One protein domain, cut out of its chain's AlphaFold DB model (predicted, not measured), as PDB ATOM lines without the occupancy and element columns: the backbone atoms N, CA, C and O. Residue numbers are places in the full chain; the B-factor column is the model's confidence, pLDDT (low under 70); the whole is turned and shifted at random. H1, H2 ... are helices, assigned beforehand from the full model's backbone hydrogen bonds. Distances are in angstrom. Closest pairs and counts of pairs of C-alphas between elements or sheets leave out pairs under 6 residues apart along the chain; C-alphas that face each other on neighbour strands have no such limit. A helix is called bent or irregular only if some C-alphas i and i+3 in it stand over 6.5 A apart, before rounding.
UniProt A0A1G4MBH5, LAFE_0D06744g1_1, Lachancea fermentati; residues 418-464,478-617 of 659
ATOM      1  N   ASN A 418     154.621 186.523 167.032       82.00
ATOM      2  CA  ASN A 418     154.170 186.302 165.657       82.00
ATOM      3  C   ASN A 418     154.959 187.174 164.665       82.00
ATOM      4  O   ASN A 418     155.385 186.660 163.638       82.00
ATOM      5  N   ASP A 419     155.241 188.439 164.996       83.88
ATOM      6  CA  ASP A 419     156.020 189.342 164.134       83.88
ATOM      7  C   ASP A 419     157.444 188.813 163.901       83.88
ATOM      8  O   ASP A 419     157.988 188.907 162.799       83.88
ATOM      9  N   TRP A 420     158.053 188.207 164.927       83.25
ATOM     10  CA  TRP A 420     159.363 187.559 164.815       83.25
ATOM     11  C   TRP A 420     159.316 186.253 164.011       83.25
ATOM     12  O   TRP A 420     160.218 186.002 163.210       83.25
ATOM     13  N   ILE A 421     158.253 185.454 164.149       86.12
ATOM     14  CA  ILE A 421     158.019 184.255 163.324       86.12
ATOM     15  C   ILE A 421     157.792 184.634 161.849       86.12
ATOM     16  O   ILE A 421     158.323 183.977 160.950       86.12
ATOM     17  N   ASP A 422     157.066 185.715 161.576       84.44
ATOM     18  CA  ASP A 422     156.811 186.202 160.219       84.44
ATOM     19  C   ASP A 422     158.072 186.806 159.585       84.44
ATOM     20  O   ASP A 422     158.356 186.559 158.410       84.44
ATOM     21  N   LYS A 423     158.906 187.517 160.360       85.56
ATOM     22  CA  LYS A 423     160.259 187.914 159.925       85.56
ATOM     23  C   LYS A 423     161.127 186.691 159.606       85.56
ATOM     24  O   LYS A 423     161.724 186.638 158.533       85.56
ATOM     25  N   PHE A 424     161.150 185.681 160.477       89.31
ATOM     26  CA  PHE A 424     161.922 184.453 160.265       89.31
ATOM     27  C   PHE A 424     161.478 183.670 159.022       89.31
ATOM     28  O   PHE A 424     162.316 183.260 158.220       89.31
ATOM     29  N   THR A 425     160.171 183.494 158.810       87.06
ATOM     30  CA  THR A 425     159.665 182.791 157.619       87.06
ATOM     31  C   THR A 425     159.953 183.560 156.329       87.06
ATOM     32  O   THR A 425     160.334 182.939 155.332       87.06
ATOM     33  N   LYS A 426     159.883 184.902 156.348       88.75
ATOM     34  CA  LYS A 426     160.342 185.754 155.237       88.75
ATOM     35  C   LYS A 426     161.828 185.532 154.943       88.75
ATOM     36  O   LYS A 426     162.143 185.177 153.808       88.75
ATOM     37  N   VAL A 427     162.710 185.634 155.943       87.69
ATOM     38  CA  VAL A 427     164.165 185.403 155.798       87.69
ATOM     39  C   VAL A 427     164.461 183.998 155.262       87.69
ATOM     40  O   VAL A 427     165.183 183.861 154.276       87.69
ATOM     41  N   GLN A 428     163.834 182.953 155.812       87.94
ATOM     42  CA  GLN A 428     163.998 181.575 155.331       87.94
ATOM     43  C   GLN A 428     163.534 181.401 153.871       87.94
ATOM     44  O   GLN A 428     164.151 180.652 153.111       87.94
ATOM     45  N   SER A 429     162.455 182.075 153.460       88.25
ATOM     46  CA  SER A 429     161.996 182.056 152.064       88.25
ATOM     47  C   SER A 429     162.934 182.832 151.130       88.25
ATOM     48  O   SER A 429     163.168 182.393 150.005       88.25
ATOM     49  N   GLY A 430     163.512 183.939 151.610       87.25
ATOM     50  CA  GLY A 430     164.492 184.753 150.895       87.25
ATOM     51  C   GLY A 430     165.792 183.994 150.646       87.25
ATOM     52  O   GLY A 430     166.215 183.900 149.502       87.25
ATOM     53  N   LEU A 431     166.354 183.356 151.679       87.69
ATOM     54  CA  LEU A 431     167.560 182.523 151.572       87.69
ATOM     55  C   LEU A 431     167.411 181.409 150.526       87.69
ATOM     56  O   LEU A 431     168.302 181.218 149.708       87.69
ATOM     57  N   LYS A 432     166.259 180.722 150.487       86.94
ATOM     58  CA  LYS A 432     165.973 179.689 149.472       86.94
ATOM     59  C   LYS A 432     165.868 180.239 148.048       86.94
ATOM     60  O   LYS A 432     166.220 179.540 147.103       86.94
ATOM     61  N   LYS A 433     165.344 181.459 147.878       89.19
ATOM     62  CA  LYS A 433     165.324 182.132 146.570       89.19
ATOM     63  C   LYS A 433     166.743 182.525 146.162       89.19
ATOM     64  O   LYS A 433     167.162 182.170 145.072       89.19
ATOM     65  N   LEU A 434     167.491 183.164 147.061       86.25
ATOM     66  CA  LEU A 434     168.868 183.608 146.839       86.25
ATOM     67  C   LEU A 434     169.794 182.447 146.440       86.25
ATOM     68  O   LEU A 434     170.485 182.531 145.433       86.25
ATOM     69  N   GLU A 435     169.736 181.333 147.173       87.94
ATOM     70  CA  GLU A 435     170.430 180.079 146.849       87.94
ATOM     71  C   GLU A 435     170.116 179.594 145.423       87.94
ATOM     72  O   GLU A 435     171.024 179.233 144.671       87.94
ATOM     73  N   LYS A 436     168.836 179.614 145.027       88.50
ATOM     74  CA  LYS A 436     168.382 179.163 143.705       88.50
ATOM     75  C   LYS A 436     168.843 180.092 142.576       88.50
ATOM     76  O   LYS A 436     169.295 179.595 141.551       88.50
ATOM     77  N   GLU A 437     168.748 181.408 142.757       87.31
ATOM     78  CA  GLU A 437     169.202 182.384 141.756       87.31
ATOM     79  C   GLU A 437     170.731 182.315 141.573       87.31
ATOM     80  O   GLU A 437     171.220 182.220 140.449       87.31
ATOM     81  N   ILE A 438     171.504 182.266 142.668       85.75
ATOM     82  CA  ILE A 438     172.975 182.213 142.597       85.75
ATOM     83  C   ILE A 438     173.462 180.887 141.992       85.75
ATOM     84  O   ILE A 438     174.352 180.900 141.141       85.75
ATOM     85  N   SER A 439     172.878 179.745 142.371       82.50
ATOM     86  CA  SER A 439     173.248 178.442 141.788       82.50
ATOM     87  C   SER A 439     172.822 178.302 140.318       82.50
ATOM     88  O   SER A 439     173.566 177.729 139.514       82.50
ATOM     89  N   GLY A 440     171.669 178.876 139.951       80.00
ATOM     90  CA  GLY A 440     171.142 178.901 138.584       80.00
ATOM     91  C   GLY A 440     171.925 179.787 137.610       80.00
ATOM     92  O   GLY A 440     171.849 179.568 136.400       80.00
ATOM     93  N   ASN A 441     172.715 180.747 138.101       81.81
ATOM     94  CA  ASN A 441     173.487 181.646 137.245       81.81
ATOM     95  C   ASN A 441     174.563 180.904 136.429       81.81
ATOM     96  O   ASN A 441     175.512 180.308 136.960       81.81
ATOM     97  N   ASN A 442     174.445 180.985 135.100       82.50
ATOM     98  CA  ASN A 442     175.456 180.503 134.166       82.50
ATOM     99  C   ASN A 442     176.439 181.626 133.798       82.50
ATOM    100  O   ASN A 442     176.258 182.321 132.798       82.50
ATOM    101  N   LEU A 443     177.507 181.758 134.588       84.31
ATOM    102  CA  LEU A 443     178.592 182.717 134.342       84.31
ATOM    103  C   LEU A 443     179.329 182.484 133.004       84.31
ATOM    104  O   LEU A 443     179.941 183.403 132.479       84.31
ATOM    105  N   ASN A 444     179.239 181.295 132.397       87.06
ATOM    106  CA  ASN A 444     179.877 181.035 131.101       87.06
ATOM    107  C   ASN A 444     179.049 181.528 129.901       87.06
ATOM    108  O   ASN A 444     179.596 181.662 128.812       87.06
ATOM    109  N   PHE A 445     177.761 181.855 130.076       87.25
ATOM    110  CA  PHE A 445     176.835 182.143 128.969       87.25
ATOM    111  C   PHE A 445     177.300 183.266 128.025       87.25
ATOM    112  O   PHE A 445     177.090 183.184 126.814       87.25
ATOM    113  N   ILE A 446     177.934 184.312 128.565       83.94
ATOM    114  CA  ILE A 446     178.479 185.420 127.765       83.94
ATOM    115  C   ILE A 446     179.674 184.934 126.936       83.94
ATOM    116  O   ILE A 446     179.738 185.195 125.738       83.94
ATOM    117  N   LEU A 447     180.585 184.177 127.550       86.94
ATOM    118  CA  LEU A 447     181.774 183.633 126.892       86.94
ATOM    119  C   LEU A 447     181.410 182.594 125.825       86.94
ATOM    120  O   LEU A 447     181.962 182.633 124.730       86.94
ATOM    121  N   ASP A 448     180.426 181.733 126.092       85.81
ATOM    122  CA  ASP A 448     179.916 180.759 125.125       85.81
ATOM    123  C   ASP A 448     179.287 181.456 123.905       85.81
ATOM    124  O   ASP A 448     179.555 181.075 122.763       85.81
ATOM    125  N   LYS A 449     178.525 182.541 124.115       85.25
ATOM    126  CA  LYS A 449     178.002 183.365 123.012       85.25
ATOM    127  C   LYS A 449     179.094 184.102 122.241       85.25
ATOM    128  O   LYS A 449     179.017 184.151 121.014       85.25
ATOM    129  N   ASN A 450     180.104 184.641 122.919       81.19
ATOM    130  CA  ASN A 450     181.242 185.284 122.262       81.19
ATOM    131  C   ASN A 450     182.041 184.266 121.431       81.19
ATOM    132  O   ASN A 450     182.452 184.575 120.317       81.19
ATOM    133  N   LEU A 451     182.181 183.031 121.914       85.44
ATOM    134  CA  LEU A 451     182.839 181.934 121.204       85.44
ATOM    135  C   LEU A 451     182.032 181.456 119.984       85.44
ATOM    136  O   LEU A 451     182.603 181.201 118.925       85.44
ATOM    137  N   GLU A 452     180.701 181.384 120.082       84.69
ATOM    138  CA  GLU A 452     179.837 181.171 118.913       84.69
ATOM    139  C   GLU A 452     179.943 182.300 117.880       84.69
ATOM    140  O   GLU A 452     179.896 182.038 116.676       84.69
ATOM    141  N   GLN A 453     180.033 183.554 118.330       78.75
ATOM    142  CA  GLN A 453     180.214 184.701 117.443       78.75
ATOM    143  C   GLN A 453     181.583 184.643 116.767       78.75
ATOM    144  O   GLN A 453     181.629 184.688 115.542       78.75
ATOM    145  N   ALA A 454     182.664 184.418 117.519       77.69
ATOM    146  CA  ALA A 454     184.006 184.217 116.977       77.69
ATOM    147  C   ALA A 454     183.996 183.150 115.870       77.69
ATOM    148  O   ALA A 454     184.394 183.432 114.744       77.69
ATOM    149  N   LYS A 455     183.432 181.961 116.136       79.19
ATOM    150  CA  LYS A 455     183.303 180.874 115.145       79.19
ATOM    151  C   LYS A 455     182.571 181.288 113.863       79.19
ATOM    152  O   LYS A 455     182.951 180.845 112.784       79.19
ATOM    153  N   LYS A 456     181.536 182.131 113.958       76.81
ATOM    154  CA  LYS A 456     180.805 182.672 112.790       76.81
ATOM    155  C   LYS A 456     181.633 183.715 112.027       76.81
ATOM    156  O   LYS A 456     181.515 183.805 110.810       76.81
ATOM    157  N   TRP A 457     182.472 184.473 112.731       71.12
ATOM    158  CA  TRP A 457     183.351 185.505 112.174       71.12
ATOM    159  C   TRP A 457     184.704 184.970 111.686       71.12
ATOM    160  O   TRP A 457     185.413 185.703 111.001       71.12
ATOM    161  N   ARG A 458     185.036 183.700 111.962       75.75
ATOM    162  CA  ARG A 458     186.260 183.014 111.515       75.75
ATOM    163  C   ARG A 458     186.608 183.326 110.056       75.75
ATOM    164  O   ARG A 458     187.650 183.905 109.788       75.75
ATOM    165  N   TYR A 459     185.686 183.054 109.133       61.81
ATOM    166  CA  TYR A 459     185.871 183.268 107.688       61.81
ATOM    167  C   TYR A 459     186.060 184.737 107.265       61.81
ATOM    168  O   TYR A 459     186.444 184.995 106.129       61.81
ATOM    169  N   ILE A 460     185.752 185.696 108.146       62.34
ATOM    170  CA  ILE A 460     185.961 187.135 107.933       62.34
ATOM    171  C   ILE A 460     187.318 187.561 108.515       62.34
ATOM    172  O   ILE A 460     188.010 188.373 107.911       62.34
ATOM    173  N   MET A 461     187.717 187.002 109.662       61.06
ATOM    174  CA  MET A 461     189.013 187.284 110.296       61.06
ATOM    175  C   MET A 461     190.187 186.553 109.625       61.06
ATOM    176  O   MET A 461     191.298 187.067 109.626       61.06
ATOM    177  N   GLU A 462     189.936 185.397 109.012       64.44
ATOM    178  CA  GLU A 462     190.885 184.617 108.199       64.44
ATOM    179  C   GLU A 462     190.743 184.923 106.684       64.44
ATOM    180  O   GLU A 462     191.186 184.143 105.843       64.44
ATOM    181  N   PHE A 463     190.074 186.023 106.306       51.91
ATOM    182  CA  PHE A 463     189.732 186.323 104.904       51.91
ATOM    183  C   PHE A 463     190.948 186.665 104.024       51.91
ATOM    184  O   PHE A 463     190.950 186.373 102.825       51.91
ATOM    185  N   GLU A 464     191.990 187.266 104.602       53.59
ATOM    186  CA  GLU A 464     193.267 187.448 103.915       53.59
ATOM    187  C   GLU A 464     194.129 186.190 104.062       53.59
ATOM    188  O   GLU A 464     194.419 185.728 105.164       53.59
ATOM    189  N   SER A 478     196.803 182.786 114.011       62.78
ATOM    190  CA  SER A 478     195.870 183.739 113.414       62.78
ATOM    191  C   SER A 478     195.221 184.618 114.494       62.78
ATOM    192  O   SER A 478     194.984 184.192 115.628       62.78
ATOM    193  N   ILE A 479     194.877 185.862 114.139       64.25
ATOM    194  CA  ILE A 479     194.194 186.800 115.054       64.25
ATOM    195  C   ILE A 479     192.920 186.159 115.639       64.25
ATOM    196  O   ILE A 479     192.564 186.395 116.794       64.25
ATOM    197  N   TYR A 480     192.271 185.295 114.851       71.81
ATOM    198  CA  TYR A 480     191.151 184.461 115.262       71.81
ATOM    199  C   TYR A 480     191.532 183.419 116.333       71.81
ATOM    200  O   TYR A 480     190.866 183.355 117.366       71.81
ATOM    201  N   GLU A 481     192.591 182.629 116.130       71.25
ATOM    202  CA  GLU A 481     193.039 181.599 117.080       71.25
ATOM    203  C   GLU A 481     193.450 182.200 118.425       71.25
ATOM    204  O   GLU A 481     192.949 181.756 119.458       71.25
ATOM    205  N   SER A 482     194.239 183.280 118.424       70.06
ATOM    206  CA  SER A 482     194.631 183.985 119.654       70.06
ATOM    207  C   SER A 482     193.418 184.547 120.418       70.06
ATOM    208  O   SER A 482     193.337 184.464 121.648       70.06
ATOM    209  N   TYR A 483     192.413 185.070 119.704       75.88
ATOM    210  CA  TYR A 483     191.167 185.546 120.313       75.88
ATOM    211  C   TYR A 483     190.319 184.402 120.896       75.88
ATOM    212  O   TYR A 483     189.773 184.527 121.997       75.88
ATOM    213  N   VAL A 484     190.230 183.270 120.194       79.94
ATOM    214  CA  VAL A 484     189.510 182.075 120.658       79.94
ATOM    215  C   VAL A 484     190.202 181.442 121.866       79.94
ATOM    216  O   VAL A 484     189.521 181.104 122.837       79.94
ATOM    217  N   GLU A 485     191.533 181.346 121.868       78.62
ATOM    218  CA  GLU A 485     192.310 180.877 123.019       78.62
ATOM    219  C   GLU A 485     192.091 181.780 124.242       78.62
ATOM    220  O   GLU A 485     191.806 181.276 125.333       78.62
ATOM    221  N   LYS A 486     192.090 183.110 124.060       81.00
ATOM    222  CA  LYS A 486     191.754 184.057 125.134       81.00
ATOM    223  C   LYS A 486     190.357 183.800 125.711       81.00
ATOM    224  O   LYS A 486     190.218 183.743 126.933       81.00
ATOM    225  N   ILE A 487     189.330 183.580 124.880       83.19
ATOM    226  CA  ILE A 487     187.976 183.249 125.372       83.19
ATOM    227  C   ILE A 487     187.971 181.909 126.129       83.19
ATOM    228  O   ILE A 487     187.331 181.797 127.179       83.19
ATOM    229  N   HIS A 488     188.702 180.898 125.653       85.00
ATOM    230  CA  HIS A 488     188.851 179.627 126.368       85.00
ATOM    231  C   HIS A 488     189.521 179.809 127.738       85.00
ATOM    232  O   HIS A 488     189.028 179.269 128.731       85.00
ATOM    233  N   GLN A 489     190.579 180.618 127.830       84.25
ATOM    234  CA  GLN A 489     191.250 180.935 129.091       84.25
ATOM    235  C   GLN A 489     190.320 181.691 130.058       84.25
ATOM    236  O   GLN A 489     190.235 181.345 131.237       84.25
ATOM    237  N   GLN A 490     189.545 182.663 129.563       85.62
ATOM    238  CA  GLN A 490     188.518 183.356 130.352       85.62
ATOM    239  C   GLN A 490     187.437 182.396 130.866       85.62
ATOM    240  O   GLN A 490     186.999 182.514 132.013       85.62
ATOM    241  N   ARG A 491     187.026 181.412 130.057       88.44
ATOM    242  CA  ARG A 491     186.037 180.397 130.447       88.44
ATOM    243  C   ARG A 491     186.585 179.451 131.519       88.44
ATOM    244  O   ARG A 491     185.864 179.135 132.462       88.44
ATOM    245  N   LEU A 492     187.858 179.056 131.434       83.69
ATOM    246  CA  LEU A 492     188.531 178.282 132.488       83.69
ATOM    247  C   LEU A 492     188.602 179.068 133.805       83.69
ATOM    248  O   LEU A 492     188.180 178.559 134.843       83.69
ATOM    249  N   ASN A 493     189.036 180.329 133.760       86.62
ATOM    250  CA  ASN A 493     189.097 181.192 134.943       86.62
ATOM    251  C   ASN A 493     187.703 181.418 135.562       86.62
ATOM    252  O   ASN A 493     187.550 181.369 136.781       86.62
ATOM    253  N   THR A 494     186.668 181.583 134.732       89.19
ATOM    254  CA  THR A 494     185.263 181.706 135.171       89.19
ATOM    255  C   THR A 494     184.753 180.420 135.830       89.19
ATOM    256  O   THR A 494     184.040 180.475 136.832       89.19
ATOM    257  N   MET A 495     185.142 179.251 135.313       87.69
ATOM    258  CA  MET A 495     184.807 177.956 135.910       87.69
ATOM    259  C   MET A 495     185.488 177.757 137.272       87.69
ATOM    260  O   MET A 495     184.822 177.326 138.210       87.69
ATOM    261  N   ILE A 496     186.765 178.131 137.409       86.88
ATOM    262  CA  ILE A 496     187.493 178.108 138.691       86.88
ATOM    263  C   ILE A 496     186.829 179.055 139.703       86.88
ATOM    264  O   ILE A 496     186.562 178.659 140.836       86.88
ATOM    265  N   LEU A 497     186.488 180.277 139.282       89.31
ATOM    266  CA  LEU A 497     185.789 181.252 140.120       89.31
ATOM    267  C   LEU A 497     184.417 180.732 140.594       89.31
ATOM    268  O   LEU A 497     184.038 180.946 141.745       89.31
ATOM    269  N   LYS A 498     183.676 180.021 139.731       87.62
ATOM    270  CA  LYS A 498     182.394 179.401 140.100       87.62
ATOM    271  C   LYS A 498     182.565 178.231 141.079       87.62
ATOM    272  O   LYS A 498     181.747 178.099 141.984       87.62
ATOM    273  N   LEU A 499     183.575 177.382 140.882       84.69
ATOM    274  CA  LEU A 499     183.773 176.163 141.674       84.69
ATOM    275  C   LEU A 499     184.415 176.407 143.042       84.69
ATOM    276  O   LEU A 499     184.054 175.710 143.984       84.69
ATOM    277  N   ASN A 500     185.313 177.386 143.158       87.38
ATOM    278  CA  ASN A 500     185.994 177.698 144.415       87.38
ATOM    279  C   ASN A 500     185.332 178.912 145.081       87.38
ATOM    280  O   ASN A 500     184.561 178.779 146.026       87.38
ATOM    281  N   ASP A 501     185.575 180.105 144.535       85.69
ATOM    282  CA  ASP A 501     185.235 181.386 145.164       85.69
ATOM    283  C   ASP A 501     183.722 181.560 145.405       85.69
ATOM    284  O   ASP A 501     183.313 181.946 146.502       85.69
ATOM    285  N   LEU A 502     182.866 181.246 144.424       88.31
ATOM    286  CA  LEU A 502     181.409 181.344 144.589       88.31
ATOM    287  C   LEU A 502     180.842 180.226 145.481       88.31
ATOM    288  O   LEU A 502     179.912 180.466 146.256       88.31
ATOM    289  N   GLN A 503     181.383 179.010 145.386       88.62
ATOM    290  CA  GLN A 503     180.910 177.879 146.182       88.62
ATOM    291  C   GLN A 503     181.264 178.072 147.662       88.62
ATOM    292  O   GLN A 503     180.368 178.137 148.501       88.62
ATOM    293  N   GLU A 504     182.547 178.242 147.978       88.56
ATOM    294  CA  GLU A 504     183.055 178.281 149.352       88.56
ATOM    295  C   GLU A 504     182.670 179.563 150.102       88.56
ATOM    296  O   GLU A 504     182.384 179.514 151.301       88.56
ATOM    297  N   ARG A 505     182.656 180.720 149.420       87.69
ATOM    298  CA  ARG A 505     182.466 182.031 150.073       87.69
ATOM    299  C   ARG A 505     181.026 182.539 150.051       87.69
ATOM    300  O   ARG A 505     180.713 183.458 150.805       87.69
ATOM    301  N   VAL A 506     180.149 181.959 149.224       89.12
ATOM    302  CA  VAL A 506     178.752 182.412 149.074       89.12
ATOM    303  C   VAL A 506     177.754 181.267 149.261       89.12
ATOM    304  O   VAL A 506     176.929 181.334 150.172       89.12
ATOM    305  N   LEU A 507     177.819 180.205 148.450       88.88
ATOM    306  CA  LEU A 507     176.813 179.132 148.488       88.88
ATOM    307  C   LEU A 507     176.893 178.280 149.765       88.88
ATOM    308  O   LEU A 507     175.871 178.058 150.415       88.88
ATOM    309  N   ASP A 508     178.086 177.859 150.178       88.88
ATOM    310  CA  ASP A 508     178.297 177.066 151.392       88.88
ATOM    311  C   ASP A 508     177.852 177.800 152.675       88.88
ATOM    312  O   ASP A 508     177.154 177.193 153.497       88.88
ATOM    313  N   PRO A 509     178.170 179.097 152.879       89.38
ATOM    314  CA  PRO A 509     177.600 179.901 153.957       89.38
ATOM    315  C   PRO A 509     176.069 179.994 153.921       89.38
ATOM    316  O   PRO A 509     175.435 179.811 154.961       89.38
ATOM    317  N   ILE A 510     175.450 180.199 152.749       88.75
ATOM    318  CA  ILE A 510     173.981 180.207 152.612       88.75
ATOM    319  C   ILE A 510     173.395 178.845 153.020       88.75
ATOM    320  O   ILE A 510     172.426 178.791 153.783       88.75
ATOM    321  N   CYS A 511     174.013 177.740 152.592       87.94
ATOM    322  CA  CYS A 511     173.643 176.383 152.993       87.94
ATOM    323  C   CYS A 511     173.772 176.163 154.510       87.94
ATOM    324  O   CYS A 511     172.855 175.610 155.120       87.94
ATOM    325  N   LYS A 512     174.851 176.644 155.143       89.00
ATOM    326  CA  LYS A 512     175.065 176.569 156.603       89.00
ATOM    327  C   LYS A 512     174.028 177.386 157.386       89.00
ATOM    328  O   LYS A 512     173.483 176.900 158.372       89.00
ATOM    329  N   ILE A 513     173.673 178.591 156.934       89.19
ATOM    330  CA  ILE A 513     172.586 179.375 157.554       89.19
ATOM    331  C   ILE A 513     171.248 178.633 157.408       89.19
ATOM    332  O   ILE A 513     170.475 178.528 158.358       89.19
ATOM    333  N   LYS A 514     170.982 178.055 156.232       86.81
ATOM    334  CA  LYS A 514     169.764 177.291 155.938       86.81
ATOM    335  C   LYS A 514     169.627 176.025 156.795       86.81
ATOM    336  O   LYS A 514     168.503 175.728 157.208       86.81
ATOM    337  N   THR A 515     170.713 175.307 157.105       87.88
ATOM    338  CA  THR A 515     170.669 174.179 158.057       87.88
ATOM    339  C   THR A 515     170.433 174.659 159.488       87.88
ATOM    340  O   THR A 515     169.598 174.077 160.176       87.88
ATOM    341  N   LEU A 516     171.039 175.774 159.913       87.50
ATOM    342  CA  LEU A 516     170.762 176.401 161.215       87.50
ATOM    343  C   LEU A 516     169.311 176.914 161.346       87.50
ATOM    344  O   LEU A 516     168.745 176.906 162.438       87.50
ATOM    345  N   CYS A 517     168.651 177.284 160.243       87.06
ATOM    346  CA  CYS A 517     167.219 177.602 160.240       87.06
ATOM    347  C   CYS A 517     166.296 176.372 160.388       87.06
ATOM    348  O   CYS A 517     165.100 176.552 160.620       87.06
ATOM    349  N   ALA A 518     166.782 175.135 160.230       85.44
ATOM    350  CA  ALA A 518     165.950 173.936 160.361       85.44
ATOM    351  C   ALA A 518     165.425 173.705 161.800       85.44
ATOM    352  O   ALA A 518     164.201 173.668 161.952       85.44
ATOM    353  N   PRO A 519     166.264 173.652 162.860       85.81
ATOM    354  CA  PRO A 519     165.783 173.458 164.234       85.81
ATOM    355  C   PRO A 519     164.938 174.635 164.746       85.81
ATOM    356  O   PRO A 519     163.993 174.442 165.508       85.81
ATOM    357  N   VAL A 520     165.205 175.866 164.291       85.38
ATOM    358  CA  VAL A 520     164.361 177.032 164.624       85.38
ATOM    359  C   VAL A 520     162.959 176.874 164.026       85.38
ATOM    360  O   VAL A 520     161.960 177.157 164.686       85.38
ATOM    361  N   LYS A 521     162.861 176.366 162.789       86.62
ATOM    362  CA  LYS A 521     161.575 176.059 162.153       86.62
ATOM    363  C   LYS A 521     160.837 174.931 162.884       86.62
ATOM    364  O   LYS A 521     159.625 175.038 163.042       86.62
ATOM    365  N   GLU A 522     161.545 173.897 163.333       87.06
ATOM    366  CA  GLU A 522     160.990 172.791 164.127       87.06
ATOM    367  C   GLU A 522     160.374 173.308 165.436       87.06
ATOM    368  O   GLU A 522     159.164 173.181 165.612       87.06
ATOM    369  N   LYS A 523     161.124 174.078 166.243       84.00
ATOM    370  CA  LYS A 523     160.595 174.744 167.452       84.00
ATOM    371  C   LYS A 523     159.362 175.624 167.176       84.00
ATOM    372  O   LYS A 523     158.447 175.693 167.995       84.00
ATOM    373  N   ILE A 524     159.297 176.297 166.021       85.75
ATOM    374  CA  ILE A 524     158.123 177.091 165.606       85.75
ATOM    375  C   ILE A 524     156.932 176.196 165.204       85.75
ATOM    376  O   ILE A 524     155.779 176.587 165.404       85.75
ATOM    377  N   GLN A 525     157.172 175.013 164.632       85.69
ATOM    378  CA  GLN A 525     156.122 174.027 164.349       85.69
ATOM    379  C   GLN A 525     155.591 173.411 165.651       85.69
ATOM    380  O   GLN A 525     154.374 173.395 165.840       85.69
ATOM    381  N   ASP A 526     156.472 173.040 166.579       82.94
ATOM    382  CA  ASP A 526     156.112 172.544 167.912       82.94
ATOM    383  C   ASP A 526     155.278 173.569 168.683       82.94
ATOM    384  O   ASP A 526     154.214 173.241 169.204       82.94
ATOM    385  N   LEU A 527     155.671 174.849 168.663       84.00
ATOM    386  CA  LEU A 527     154.883 175.918 169.279       84.00
ATOM    387  C   LEU A 527     153.473 176.030 168.673       84.00
ATOM    388  O   LEU A 527     152.519 176.311 169.399       84.00
ATOM    389  N   LYS A 528     153.296 175.781 167.367       83.44
ATOM    390  CA  LYS A 528     151.964 175.761 166.728       83.44
ATOM    391  C   LYS A 528     151.137 174.537 167.133       83.44
ATOM    392  O   LYS A 528     149.930 174.684 167.325       83.44
ATOM    393  N   VAL A 529     151.762 173.368 167.295       82.62
ATOM    394  CA  VAL A 529     151.104 172.145 167.791       82.62
ATOM    395  C   VAL A 529     150.690 172.330 169.252       82.62
ATOM    396  O   VAL A 529     149.502 172.282 169.564       82.62
ATOM    397  N   PHE A 530     151.630 172.687 170.127       79.25
ATOM    398  CA  PHE A 530     151.360 172.919 171.545       79.25
ATOM    399  C   PHE A 530     150.384 174.077 171.790       79.25
ATOM    400  O   PHE A 530     149.617 174.013 172.747       79.25
ATOM    401  N   LYS A 531     150.321 175.100 170.921       81.31
ATOM    402  CA  LYS A 531     149.272 176.136 170.990       81.31
ATOM    403  C   LYS A 531     147.873 175.539 170.827       81.31
ATOM    404  O   LYS A 531     146.964 175.947 171.545       81.31
ATOM    405  N   LYS A 532     147.683 174.588 169.905       81.06
ATOM    406  CA  LYS A 532     146.393 173.914 169.689       81.06
ATOM    407  C   LYS A 532     145.985 173.115 170.931       81.06
ATOM    408  O   LYS A 532     144.862 173.263 171.408       81.06
ATOM    409  N   ASP A 533     146.919 172.351 171.490       73.81
ATOM    410  CA  ASP A 533     146.685 171.539 172.689       73.81
ATOM    411  C   ASP A 533     146.479 172.406 173.947       73.81
ATOM    412  O   ASP A 533     145.686 172.066 174.826       73.81
ATOM    413  N   TYR A 534     147.136 173.569 174.015       75.75
ATOM    414  CA  TYR A 534     146.963 174.552 175.083       75.75
ATOM    415  C   TYR A 534     145.599 175.260 175.026       75.75
ATOM    416  O   TYR A 534     144.967 175.439 176.066       75.75
ATOM    417  N   MET A 535     145.097 175.604 173.834       75.62
ATOM    418  CA  MET A 535     143.734 176.138 173.681       75.62
ATOM    419  C   MET A 535     142.682 175.090 174.079       75.62
ATOM    420  O   MET A 535     141.809 175.384 174.892       75.62
ATOM    421  N   ALA A 536     142.840 173.837 173.638       72.75
ATOM    422  CA  ALA A 536     141.977 172.727 174.057       72.75
ATOM    423  C   ALA A 536     142.044 172.438 175.576       72.75
ATOM    424  O   ALA A 536     141.085 171.942 176.171       72.75
ATOM    425  N   PHE A 537     143.163 172.761 176.236       70.56
ATOM    426  CA  PHE A 537     143.280 172.729 177.696       70.56
ATOM    427  C   PHE A 537     142.513 173.871 178.384       70.56
ATOM    428  O   PHE A 537     141.913 173.629 179.429       70.56
ATOM    429  N   LEU A 538     142.494 175.082 177.816       68.00
ATOM    430  CA  LEU A 538     141.722 176.211 178.356       68.00
ATOM    431  C   LEU A 538     140.203 176.010 178.213       68.00
ATOM    432  O   LEU A 538     139.447 176.435 179.084       68.00
ATOM    433  N   GLU A 539     139.762 175.336 177.151       74.19
ATOM    434  CA  GLU A 539     138.348 175.019 176.898       74.19
ATOM    435  C   GLU A 539     137.822 173.864 177.784       74.19
ATOM    436  O   GLU A 539     136.629 173.789 178.081       74.19
ATOM    437  N   GLY A 540     138.699 172.969 178.258       66.56
ATOM    438  CA  GLY A 540     138.327 171.796 179.058       66.56
ATOM    439  C   GLY A 540     138.357 172.016 180.579       66.56
ATOM    440  O   GLY A 540     139.413 171.928 181.200       66.56
ATOM    441  N   GLN A 541     137.192 172.161 181.226       55.12
ATOM    442  CA  GLN A 541     137.055 172.406 182.682       55.12
ATOM    443  C   GLN A 541     137.456 171.240 183.640       55.12
ATOM    444  O   GLN A 541     137.020 171.197 184.793       55.12
ATOM    445  N   SER A 542     138.304 170.285 183.241       54.47
ATOM    446  CA  SER A 542     138.728 169.161 184.102       54.47
ATOM    447  C   SER A 542     139.989 169.491 184.923       54.47
ATOM    448  O   SER A 542     141.106 169.485 184.404       54.47
ATOM    449  N   LYS A 543     139.837 169.746 186.232       57.31
ATOM    450  CA  LYS A 543     140.868 170.393 187.081       57.31
ATOM    451  C   LYS A 543     142.192 169.636 187.331       57.31
ATOM    452  O   LYS A 543     143.140 170.266 187.806       57.31
ATOM    453  N   ASN A 544     142.308 168.334 187.043       56.06
ATOM    454  CA  ASN A 544     143.483 167.525 187.424       56.06
ATOM    455  C   ASN A 544     143.948 166.518 186.355       56.06
ATOM    456  O   ASN A 544     143.876 165.312 186.560       56.06
ATOM    457  N   ASP A 545     144.511 167.013 185.251       66.19
ATOM    458  CA  ASP A 545     145.282 166.184 184.314       66.19
ATOM    459  C   ASP A 545     146.757 166.634 184.298       66.19
ATOM    460  O   ASP A 545     147.105 167.701 183.781       66.19
ATOM    461  N   VAL A 546     147.631 165.843 184.934       69.94
ATOM    462  CA  VAL A 546     149.062 166.167 185.119       69.94
ATOM    463  C   VAL A 546     149.779 166.286 183.773       69.94
ATOM    464  O   VAL A 546     150.619 167.171 183.604       69.94
ATOM    465  N   LYS A 547     149.390 165.470 182.782       68.62
ATOM    466  CA  LYS A 547     149.949 165.523 181.423       68.62
ATOM    467  C   LYS A 547     149.655 166.867 180.752       68.62
ATOM    468  O   LYS A 547     150.544 167.454 180.144       68.62
ATOM    469  N   ARG A 548     148.446 167.414 180.930       68.81
ATOM    470  CA  ARG A 548     148.071 168.726 180.368       68.81
ATOM    471  C   ARG A 548     148.761 169.891 181.080       68.81
ATOM    472  O   ARG A 548     149.172 170.840 180.419       68.81
ATOM    473  N   LYS A 549     148.968 169.803 182.402       71.75
ATOM    474  CA  LYS A 549     149.783 170.782 183.152       71.75
ATOM    475  C   LYS A 549     151.242 170.796 182.666       71.75
ATOM    476  O   LYS A 549     151.821 171.874 182.558       71.75
ATOM    477  N   LEU A 550     151.805 169.633 182.320       76.06
ATOM    478  CA  LEU A 550     153.141 169.525 181.722       76.06
ATOM    479  C   LEU A 550     153.203 170.203 180.340       76.06
ATOM    480  O   LEU A 550     154.078 171.033 180.120       76.06
ATOM    481  N   ILE A 551     152.237 169.925 179.453       75.69
ATOM    482  CA  ILE A 551     152.142 170.552 178.119       75.69
ATOM    483  C   ILE A 551     152.005 172.078 178.236       75.69
ATOM    484  O   ILE A 551     152.713 172.815 177.556       75.69
ATOM    485  N   ALA A 552     151.164 172.575 179.147       74.44
ATOM    486  CA  ALA A 552     150.999 174.011 179.384       74.44
ATOM    487  C   ALA A 552     152.271 174.692 179.934       74.44
ATOM    488  O   ALA A 552     152.522 175.858 179.624       74.44
ATOM    489  N   LYS A 553     153.079 173.984 180.739       79.44
ATOM    490  CA  LYS A 553     154.393 174.461 181.202       79.44
ATOM    491  C   LYS A 553     155.386 174.516 180.039       79.44
ATOM    492  O   LYS A 553     155.976 175.565 179.808       79.44
ATOM    493  N   HIS A 554     155.474 173.437 179.264       80.75
ATOM    494  CA  HIS A 554     156.385 173.321 178.129       80.75
ATOM    495  C   HIS A 554     156.076 174.338 177.017       80.75
ATOM    496  O   HIS A 554     156.985 174.981 176.502       80.75
ATOM    497  N   PHE A 555     154.792 174.578 176.717       81.25
ATOM    498  CA  PHE A 555     154.360 175.632 175.793       81.25
ATOM    499  C   PHE A 555     154.836 177.021 176.240       81.25
ATOM    500  O   PHE A 555     155.359 177.777 175.426       81.25
ATOM    501  N   LYS A 556     154.695 177.354 177.532       78.94
ATOM    502  CA  LYS A 556     155.155 178.641 178.077       78.94
ATOM    503  C   LYS A 556     156.675 178.773 178.045       78.94
ATOM    504  O   LYS A 556     157.164 179.823 177.644       78.94
ATOM    505  N   GLU A 557     157.402 177.722 178.418       83.75
ATOM    506  CA  GLU A 557     158.870 177.684 178.370       83.75
ATOM    507  C   GLU A 557     159.376 177.905 176.935       83.75
ATOM    508  O   GLU A 557     160.152 178.833 176.698       83.75
ATOM    509  N   LEU A 558     158.845 177.154 175.964       82.38
ATOM    510  CA  LEU A 558     159.159 177.290 174.537       82.38
ATOM    511  C   LEU A 558     158.783 178.677 173.984       82.38
ATOM    512  O   LEU A 558     159.527 179.259 173.194       82.38
ATOM    513  N   GLN A 559     157.648 179.238 174.418       82.50
ATOM    514  CA  GLN A 559     157.216 180.585 174.041       82.50
ATOM    515  C   GLN A 559     158.184 181.657 174.562       82.50
ATOM    516  O   GLN A 559     158.538 182.564 173.809       82.50
ATOM    517  N   THR A 560     158.637 181.557 175.818       81.06
ATOM    518  CA  THR A 560     159.639 182.480 176.379       81.06
ATOM    519  C   THR A 560     161.015 182.308 175.744       81.06
ATOM    520  O   THR A 560     161.688 183.303 175.480       81.06
ATOM    521  N   GLU A 561     161.413 181.070 175.437       84.75
ATOM    522  CA  GLU A 561     162.685 180.770 174.781       84.75
ATOM    523  C   GLU A 561     162.736 181.390 173.378       84.75
ATOM    524  O   GLU A 561     163.664 182.136 173.067       84.75
ATOM    525  N   LEU A 562     161.709 181.153 172.551       83.75
ATOM    526  CA  LEU A 562     161.630 181.720 171.204       83.75
ATOM    527  C   LEU A 562     161.516 183.248 171.220       83.75
ATOM    528  O   LEU A 562     162.138 183.898 170.385       83.75
ATOM    529  N   LEU A 563     160.780 183.841 172.168       84.62
ATOM    530  CA  LEU A 563     160.659 185.300 172.266       84.62
ATOM    531  C   LEU A 563     162.012 185.971 172.561       84.62
ATOM    532  O   LEU A 563     162.273 187.052 172.038       84.62
ATOM    533  N   HIS A 564     162.889 185.322 173.335       83.00
ATOM    534  CA  HIS A 564     164.218 185.849 173.649       83.00
ATOM    535  C   HIS A 564     165.287 185.500 172.597       83.00
ATOM    536  O   HIS A 564     166.075 186.361 172.213       83.00
ATOM    537  N   GLN A 565     165.322 184.256 172.105       85.88
ATOM    538  CA  GLN A 565     166.379 183.779 171.201       85.88
ATOM    539  C   GLN A 565     166.148 184.149 169.728       85.88
ATOM    540  O   GLN A 565     167.116 184.391 169.006       85.88
ATOM    541  N   LEU A 566     164.895 184.200 169.251       85.25
ATOM    542  CA  LEU A 566     164.601 184.418 167.827       85.25
ATOM    543  C   LEU A 566     165.067 185.794 167.302       85.25
ATOM    544  O   LEU A 566     165.613 185.825 166.199       85.25
ATOM    545  N   PRO A 567     164.943 186.916 168.047       85.50
ATOM    546  CA  PRO A 567     165.502 188.202 167.622       85.50
ATOM    547  C   PRO A 567     167.034 188.175 167.505       85.50
ATOM    548  O   PRO A 567     167.576 188.680 166.525       85.50
ATOM    549  N   ILE A 568     167.723 187.535 168.460       86.81
ATOM    550  CA  ILE A 568     169.192 187.403 168.476       86.81
ATOM    551  C   ILE A 568     169.660 186.551 167.288       86.81
ATOM    552  O   ILE A 568     170.598 186.917 166.583       86.81
ATOM    553  N   PHE A 569     168.972 185.438 167.020       88.25
ATOM    554  CA  PHE A 569     169.240 184.598 165.856       88.25
ATOM    555  C   PHE A 569     169.058 185.371 164.541       88.25
ATOM    556  O   PHE A 569     169.900 185.272 163.654       88.25
ATOM    557  N   LEU A 570     167.993 186.170 164.415       87.06
ATOM    558  CA  LEU A 570     167.743 186.973 163.213       87.06
ATOM    559  C   LEU A 570     168.796 188.069 162.999       87.06
ATOM    560  O   LEU A 570     169.200 188.286 161.862       87.06
ATOM    561  N   ASP A 571     169.279 188.715 164.061       87.31
ATOM    562  CA  ASP A 571     170.379 189.687 163.980       87.31
ATOM    563  C   ASP A 571     171.691 189.033 163.498       87.31
ATOM    564  O   ASP A 571     172.340 189.531 162.576       87.31
ATOM    565  N   LEU A 572     172.037 187.857 164.035       87.88
ATOM    566  CA  LEU A 572     173.197 187.078 163.582       87.88
ATOM    567  C   LEU A 572     173.057 186.605 162.127       87.88
ATOM    568  O   LEU A 572     174.032 186.641 161.372       87.88
ATOM    569  N   VAL A 573     171.856 186.196 161.705       88.81
ATOM    570  CA  VAL A 573     171.578 185.831 160.307       88.81
ATOM    571  C   VAL A 573     171.710 187.042 159.385       88.81
ATOM    572  O   VAL A 573     172.341 186.915 158.340       88.81
ATOM    573  N   ASN A 574     171.201 188.217 159.768       88.00
ATOM    574  CA  ASN A 574     171.339 189.442 158.973       88.00
ATOM    575  C   ASN A 574     172.814 189.833 158.786       88.00
ATOM    576  O   ASN A 574     173.253 189.994 157.651       88.00
ATOM    577  N   LYS A 575     173.606 189.863 159.867       89.81
ATOM    578  CA  LYS A 575     175.059 190.119 159.811       89.81
ATOM    579  C   LYS A 575     175.800 189.100 158.945       89.81
ATOM    580  O   LYS A 575     176.713 189.447 158.203       89.81
ATOM    581  N   SER A 576     175.382 187.835 158.996       88.06
ATOM    582  CA  SER A 576     175.944 186.787 158.137       88.06
ATOM    583  C   SER A 576     175.586 187.009 156.661       88.06
ATOM    584  O   SER A 576     176.436 186.821 155.796       88.06
ATOM    585  N   ILE A 577     174.358 187.450 156.362       88.81
ATOM    586  CA  ILE A 577     173.917 187.802 155.003       88.81
ATOM    587  C   ILE A 577     174.687 189.020 154.474       88.81
ATOM    588  O   ILE A 577     175.110 188.993 153.324       88.81
ATOM    589  N   GLU A 578     174.928 190.049 155.290       89.50
ATOM    590  CA  GLU A 578     175.748 191.209 154.909       89.50
ATOM    591  C   GLU A 578     177.158 190.782 154.476       89.50
ATOM    592  O   GLU A 578     177.606 191.140 153.387       89.50
ATOM    593  N   LEU A 579     177.831 189.939 155.268       90.00
ATOM    594  CA  LEU A 579     179.151 189.397 154.923       90.00
ATOM    595  C   LEU A 579     179.127 188.548 153.639       90.00
ATOM    596  O   LEU A 579     180.044 188.643 152.823       90.00
ATOM    597  N   ILE A 580     178.067 187.763 153.426       90.25
ATOM    598  CA  ILE A 580     177.864 186.981 152.195       90.25
ATOM    599  C   ILE A 580     177.649 187.898 150.980       90.25
ATOM    600  O   ILE A 580     178.157 187.595 149.902       90.25
ATOM    601  N   LEU A 581     176.949 189.027 151.132       89.62
ATOM    602  CA  LEU A 581     176.772 190.017 150.064       89.62
ATOM    603  C   LEU A 581     178.093 190.716 149.711       89.62
ATOM    604  O   LEU A 581     178.388 190.879 148.528       89.62
ATOM    605  N   PHE A 582     178.921 191.064 150.701       89.88
ATOM    606  CA  PHE A 582     180.273 191.575 150.445       89.88
ATOM    607  C   PHE A 582     181.141 190.549 149.704       89.88
ATOM    608  O   PHE A 582     181.764 190.896 148.700       89.88
ATOM    609  N   ALA A 583     181.132 189.284 150.137       88.88
ATOM    610  CA  ALA A 583     181.849 188.209 149.452       88.88
ATOM    611  C   ALA A 583     181.339 188.004 148.014       88.88
ATOM    612  O   ALA A 583     182.140 187.913 147.088       88.88
ATOM    613  N   PHE A 584     180.020 187.998 147.801       90.94
ATOM    614  CA  PHE A 584     179.422 187.886 146.470       90.94
ATOM    615  C   PHE A 584     179.834 189.041 145.550       90.94
ATOM    616  O   PHE A 584     180.210 188.795 144.406       90.94
ATOM    617  N   ASN A 585     179.835 190.280 146.048       90.69
ATOM    618  CA  ASN A 585     180.293 191.438 145.283       90.69
ATOM    619  C   ASN A 585     181.777 191.319 144.900       90.69
ATOM    620  O   ASN A 585     182.125 191.588 143.753       90.69
ATOM    621  N   GLU A 586     182.646 190.861 145.806       90.50
ATOM    622  CA  GLU A 586     184.063 190.611 145.496       90.50
ATOM    623  C   GLU A 586     184.223 189.552 144.388       90.50
ATOM    624  O   GLU A 586     184.978 189.753 143.435       90.50
ATOM    625  N   VAL A 587     183.458 188.457 144.455       90.44
ATOM    626  CA  VAL A 587     183.448 187.410 143.419       90.44
ATOM    627  C   VAL A 587     182.925 187.953 142.081       90.44
ATOM    628  O   VAL A 587     183.516 187.673 141.040       90.44
ATOM    629  N   MET A 588     181.875 188.779 142.075       90.62
ATOM    630  CA  MET A 588     181.381 189.419 140.847       90.62
ATOM    631  C   MET A 588     182.387 190.423 140.259       90.62
ATOM    632  O   MET A 588     182.517 190.499 139.039       90.62
ATOM    633  N   MET A 589     183.155 191.137 141.086       87.94
ATOM    634  CA  MET A 589     184.238 192.006 140.605       87.94
ATOM    635  C   MET A 589     185.361 191.198 139.940       87.94
ATOM    636  O   MET A 589     185.774 191.542 138.832       87.94
ATOM    637  N   LYS A 590     185.790 190.075 140.538       88.31
ATOM    638  CA  LYS A 590     186.743 189.143 139.900       88.31
ATOM    639  C   LYS A 590     186.202 188.558 138.592       88.31
ATOM    640  O   LYS A 590     186.951 188.397 137.635       88.31
ATOM    641  N   TYR A 591     184.903 188.261 138.519       89.75
ATOM    642  CA  TYR A 591     184.264 187.811 137.279       89.75
ATOM    643  C   TYR A 591     184.355 188.876 136.173       89.75
ATOM    644  O   TYR A 591     184.759 188.559 135.054       89.75
ATOM    645  N   MET A 592     184.067 190.143 136.485       85.69
ATOM    646  CA  MET A 592     184.214 191.251 135.532       85.69
ATOM    647  C   MET A 592     185.677 191.469 135.107       85.69
ATOM    648  O   MET A 592     185.933 191.727 133.931       85.69
ATOM    649  N   GLU A 593     186.637 191.303 136.022       85.06
ATOM    650  CA  GLU A 593     188.071 191.317 135.705       85.06
ATOM    651  C   GLU A 593     188.447 190.189 134.727       85.06
ATOM    652  O   GLU A 593     189.138 190.420 133.737       85.06
ATOM    653  N   ILE A 594     187.945 188.968 134.933       86.19
ATOM    654  CA  ILE A 594     188.165 187.854 134.001       86.19
ATOM    655  C   ILE A 594     187.571 188.183 132.623       86.19
ATOM    656  O   ILE A 594     188.259 188.002 131.615       86.19
ATOM    657  N   LEU A 595     186.347 188.721 132.558       82.12
ATOM    658  CA  LEU A 595     185.701 189.114 131.298       82.12
ATOM    659  C   LEU A 595     186.462 190.211 130.532       82.12
ATOM    660  O   LEU A 595     186.471 190.172 129.300       82.12
ATOM    661  N   SER A 596     187.136 191.149 131.209       77.75
ATOM    662  CA  SER A 596     187.964 192.174 130.542       77.75
ATOM    663  C   SER A 596     189.290 191.624 129.984       77.75
ATOM    664  O   SER A 596     189.932 192.251 129.139       77.75
ATOM    665  N   GLY A 597     189.678 190.411 130.388       71.44
ATOM    666  CA  GLY A 597     190.907 189.735 129.962       71.44
ATOM    667  C   GLY A 597     191.851 189.381 131.110       71.44
ATOM    668  O   GLY A 597     192.926 188.851 130.846       71.44
ATOM    669  N   GLY A 598     191.460 189.649 132.356       78.31
ATOM    670  CA  GLY A 598     192.277 189.472 133.550       78.31
ATOM    671  C   GLY A 598     193.136 190.694 133.872       78.31
ATOM    672  O   GLY A 598     193.375 191.561 133.023       78.31
ATOM    673  N   LYS A 599     193.626 190.737 135.116       76.12
ATOM    674  CA  LYS A 599     194.281 191.896 135.727       76.12
ATOM    675  C   LYS A 599     195.257 192.669 134.840       76.12
ATOM    676  O   LYS A 599     195.110 193.875 134.726       76.12
ATOM    677  N   MET A 600     196.212 192.010 134.172       71.44
ATOM    678  CA  MET A 600     197.216 192.725 133.363       71.44
ATOM    679  C   MET A 600     196.608 193.554 132.228       71.44
ATOM    680  O   MET A 600     197.111 194.633 131.926       71.44
ATOM    681  N   PHE A 601     195.553 193.054 131.575       68.75
ATOM    682  CA  PHE A 601     194.900 193.797 130.498       68.75
ATOM    683  C   PHE A 601     194.103 194.972 131.059       68.75
ATOM    684  O   PHE A 601     194.153 196.048 130.473       68.75
ATOM    685  N   LEU A 602     193.444 194.794 132.208       74.62
ATOM    686  CA  LEU A 602     192.724 195.867 132.893       74.62
ATOM    687  C   LEU A 602     193.676 196.945 133.441       74.62
ATOM    688  O   LEU A 602     193.436 198.126 133.226       74.62
ATOM    689  N   ASP A 603     194.779 196.556 134.082       75.69
ATOM    690  CA  ASP A 603     195.798 197.479 134.596       75.69
ATOM    691  C   ASP A 603     196.462 198.257 133.447       75.69
ATOM    692  O   ASP A 603     196.658 199.465 133.558       75.69
ATOM    693  N   LYS A 604     196.749 197.601 132.312       73.50
ATOM    694  CA  LYS A 604     197.267 198.262 131.102       73.50
ATOM    695  C   LYS A 604     196.240 199.214 130.481       73.50
ATOM    696  O   LYS A 604     196.601 200.314 130.083       73.50
ATOM    697  N   GLU A 605     194.972 198.817 130.414       69.12
ATOM    698  CA  GLU A 605     193.872 199.662 129.932       69.12
ATOM    699  C   GLU A 605     193.715 200.920 130.798       69.12
ATOM    700  O   GLU A 605     193.654 202.035 130.283       69.12
ATOM    701  N   LEU A 606     193.727 200.751 132.123       78.44
ATOM    702  CA  LEU A 606     193.687 201.848 133.083       78.44
ATOM    703  C   LEU A 606     194.921 202.748 132.955       78.44
ATOM    704  O   LEU A 606     194.777 203.964 132.973       78.44
ATOM    705  N   GLN A 607     196.120 202.187 132.762       81.00
ATOM    706  CA  GLN A 607     197.334 202.969 132.498       81.00
ATOM    707  C   GLN A 607     197.226 203.814 131.223       81.00
ATOM    708  O   GLN A 607     197.626 204.973 131.264       81.00
ATOM    709  N   LEU A 608     196.652 203.284 130.135       75.31
ATOM    710  CA  LEU A 608     196.416 204.033 128.890       75.31
ATOM    711  C   LEU A 608     195.396 205.172 129.074       75.31
ATOM    712  O   LEU A 608     195.522 206.227 128.456       75.31
ATOM    713  N   ILE A 609     194.400 204.974 129.943       76.88
ATOM    714  CA  ILE A 609     193.436 206.018 130.317       76.88
ATOM    715  C   ILE A 609     194.111 207.090 131.188       76.88
ATOM    716  O   ILE A 609     193.947 208.283 130.944       76.88
ATOM    717  N   TYR A 610     194.912 206.689 132.179       80.25
ATOM    718  CA  TYR A 610     195.628 207.619 133.059       80.25
ATOM    719  C   TYR A 610     196.780 208.363 132.366       80.25
ATOM    720  O   TYR A 610     197.097 209.479 132.777       80.25
ATOM    721  N   SER A 611     197.400 207.791 131.327       80.56
ATOM    722  CA  SER A 611     198.417 208.468 130.509       80.56
ATOM    723  C   SER A 611     197.820 209.473 129.519       80.56
ATOM    724  O   SER A 611     198.561 210.281 128.961       80.56
ATOM    725  N   GLY A 612     196.502 209.437 129.291       69.75
ATOM    726  CA  GLY A 612     195.832 210.231 128.260       69.75
ATOM    727  C   GLY A 612     196.092 209.740 126.830       69.75
ATOM    728  O   GLY A 612     195.640 210.376 125.884       69.75
ATOM    729  N   GLU A 613     196.781 208.606 126.648       66.81
ATOM    730  CA  GLU A 613     196.929 207.954 125.336       66.81
ATOM    731  C   GLU A 613     195.609 207.336 124.852       66.81
ATOM    732  O   GLU A 613     195.443 207.058 123.662       66.81
ATOM    733  N   ARG A 614     194.658 207.134 125.772       54.50
ATOM    734  CA  ARG A 614     193.301 206.688 125.484       54.50
ATOM    735  C   ARG A 614     192.274 207.512 126.246       54.50
ATOM    736  O   ARG A 614     192.171 207.425 127.465       54.50
ATOM    737  N   GLU A 615     191.456 208.257 125.518       59.34
ATOM    738  CA  GLU A 615     190.288 208.909 126.102       59.34
ATOM    739  C   GLU A 615     189.205 207.863 126.429       59.34
ATOM    740  O   GLU A 615     189.031 206.866 125.720       59.34
ATOM    741  N   LEU A 616     188.471 208.079 127.525       56.47
ATOM    742  CA  LEU A 616     187.230 207.356 127.795       56.47
ATOM    743  C   LEU A 616     186.174 207.872 126.818       56.47
ATOM    744  O   LEU A 616     185.503 208.861 127.103       56.47
ATOM    745  N   GLY A 617     186.069 207.213 125.667       53.12
ATOM    746  CA  GLY A 617     185.127 207.592 124.627       53.12
ATOM    747  C   GLY A 617     183.697 207.723 125.145       53.12
ATOM    748  O   GLY A 617     183.185 206.850 125.862       53.12
TER     749      GLY A 617
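AT A GLANCE: This is residues 418 to 464 and 478 to 617 of the 659 residues of the protein "LAFE_0D06744g1_1" of Lachancea fermentati (UniProt A0A1G4MBH5). A slender helical rod has an up-and-down bundle, H1, H4 and H5b, along its middle. H2 and H3 pair at one end, where H6 turns aside; H4 and H5a make a hairpin at the other. The printed part, 187 residues with six named helices, is all helix and extended, radius of gyration of the C-alphas 27.8 A, spans 99 by 36 by 26 A.

HOW THE PARTS SIT: H1, residues 418 to 440, touches H4, residues 501 to 539, closest at C-alphas 435 and 507, 6.7 A. H2, residues 445 to 461, touches H3, residues 479 to 499. H5, one helix by its hydrogen bonds, is bent, with arms H5a, residues 546 to 564, and H5b, residues 567 to 596, at 47 degrees. H6, residues 599 to 610, only just touches H5b, only at the corner, with 3 pairs of C-alphas within 8 A. Not every O i to N i+4 pair is within hydrogen-bond range in H2, 11 of 13, and H4, 30 of 35.

IN THESE COORDINATES: C-alpha 418 is at (154.170, 186.302, 165.657), C-alpha 610 at (195.628, 207.619, 133.059).

THE WHOLE: Residues 465 to 477 are not printed; 26 printed residues are under pLDDT 70.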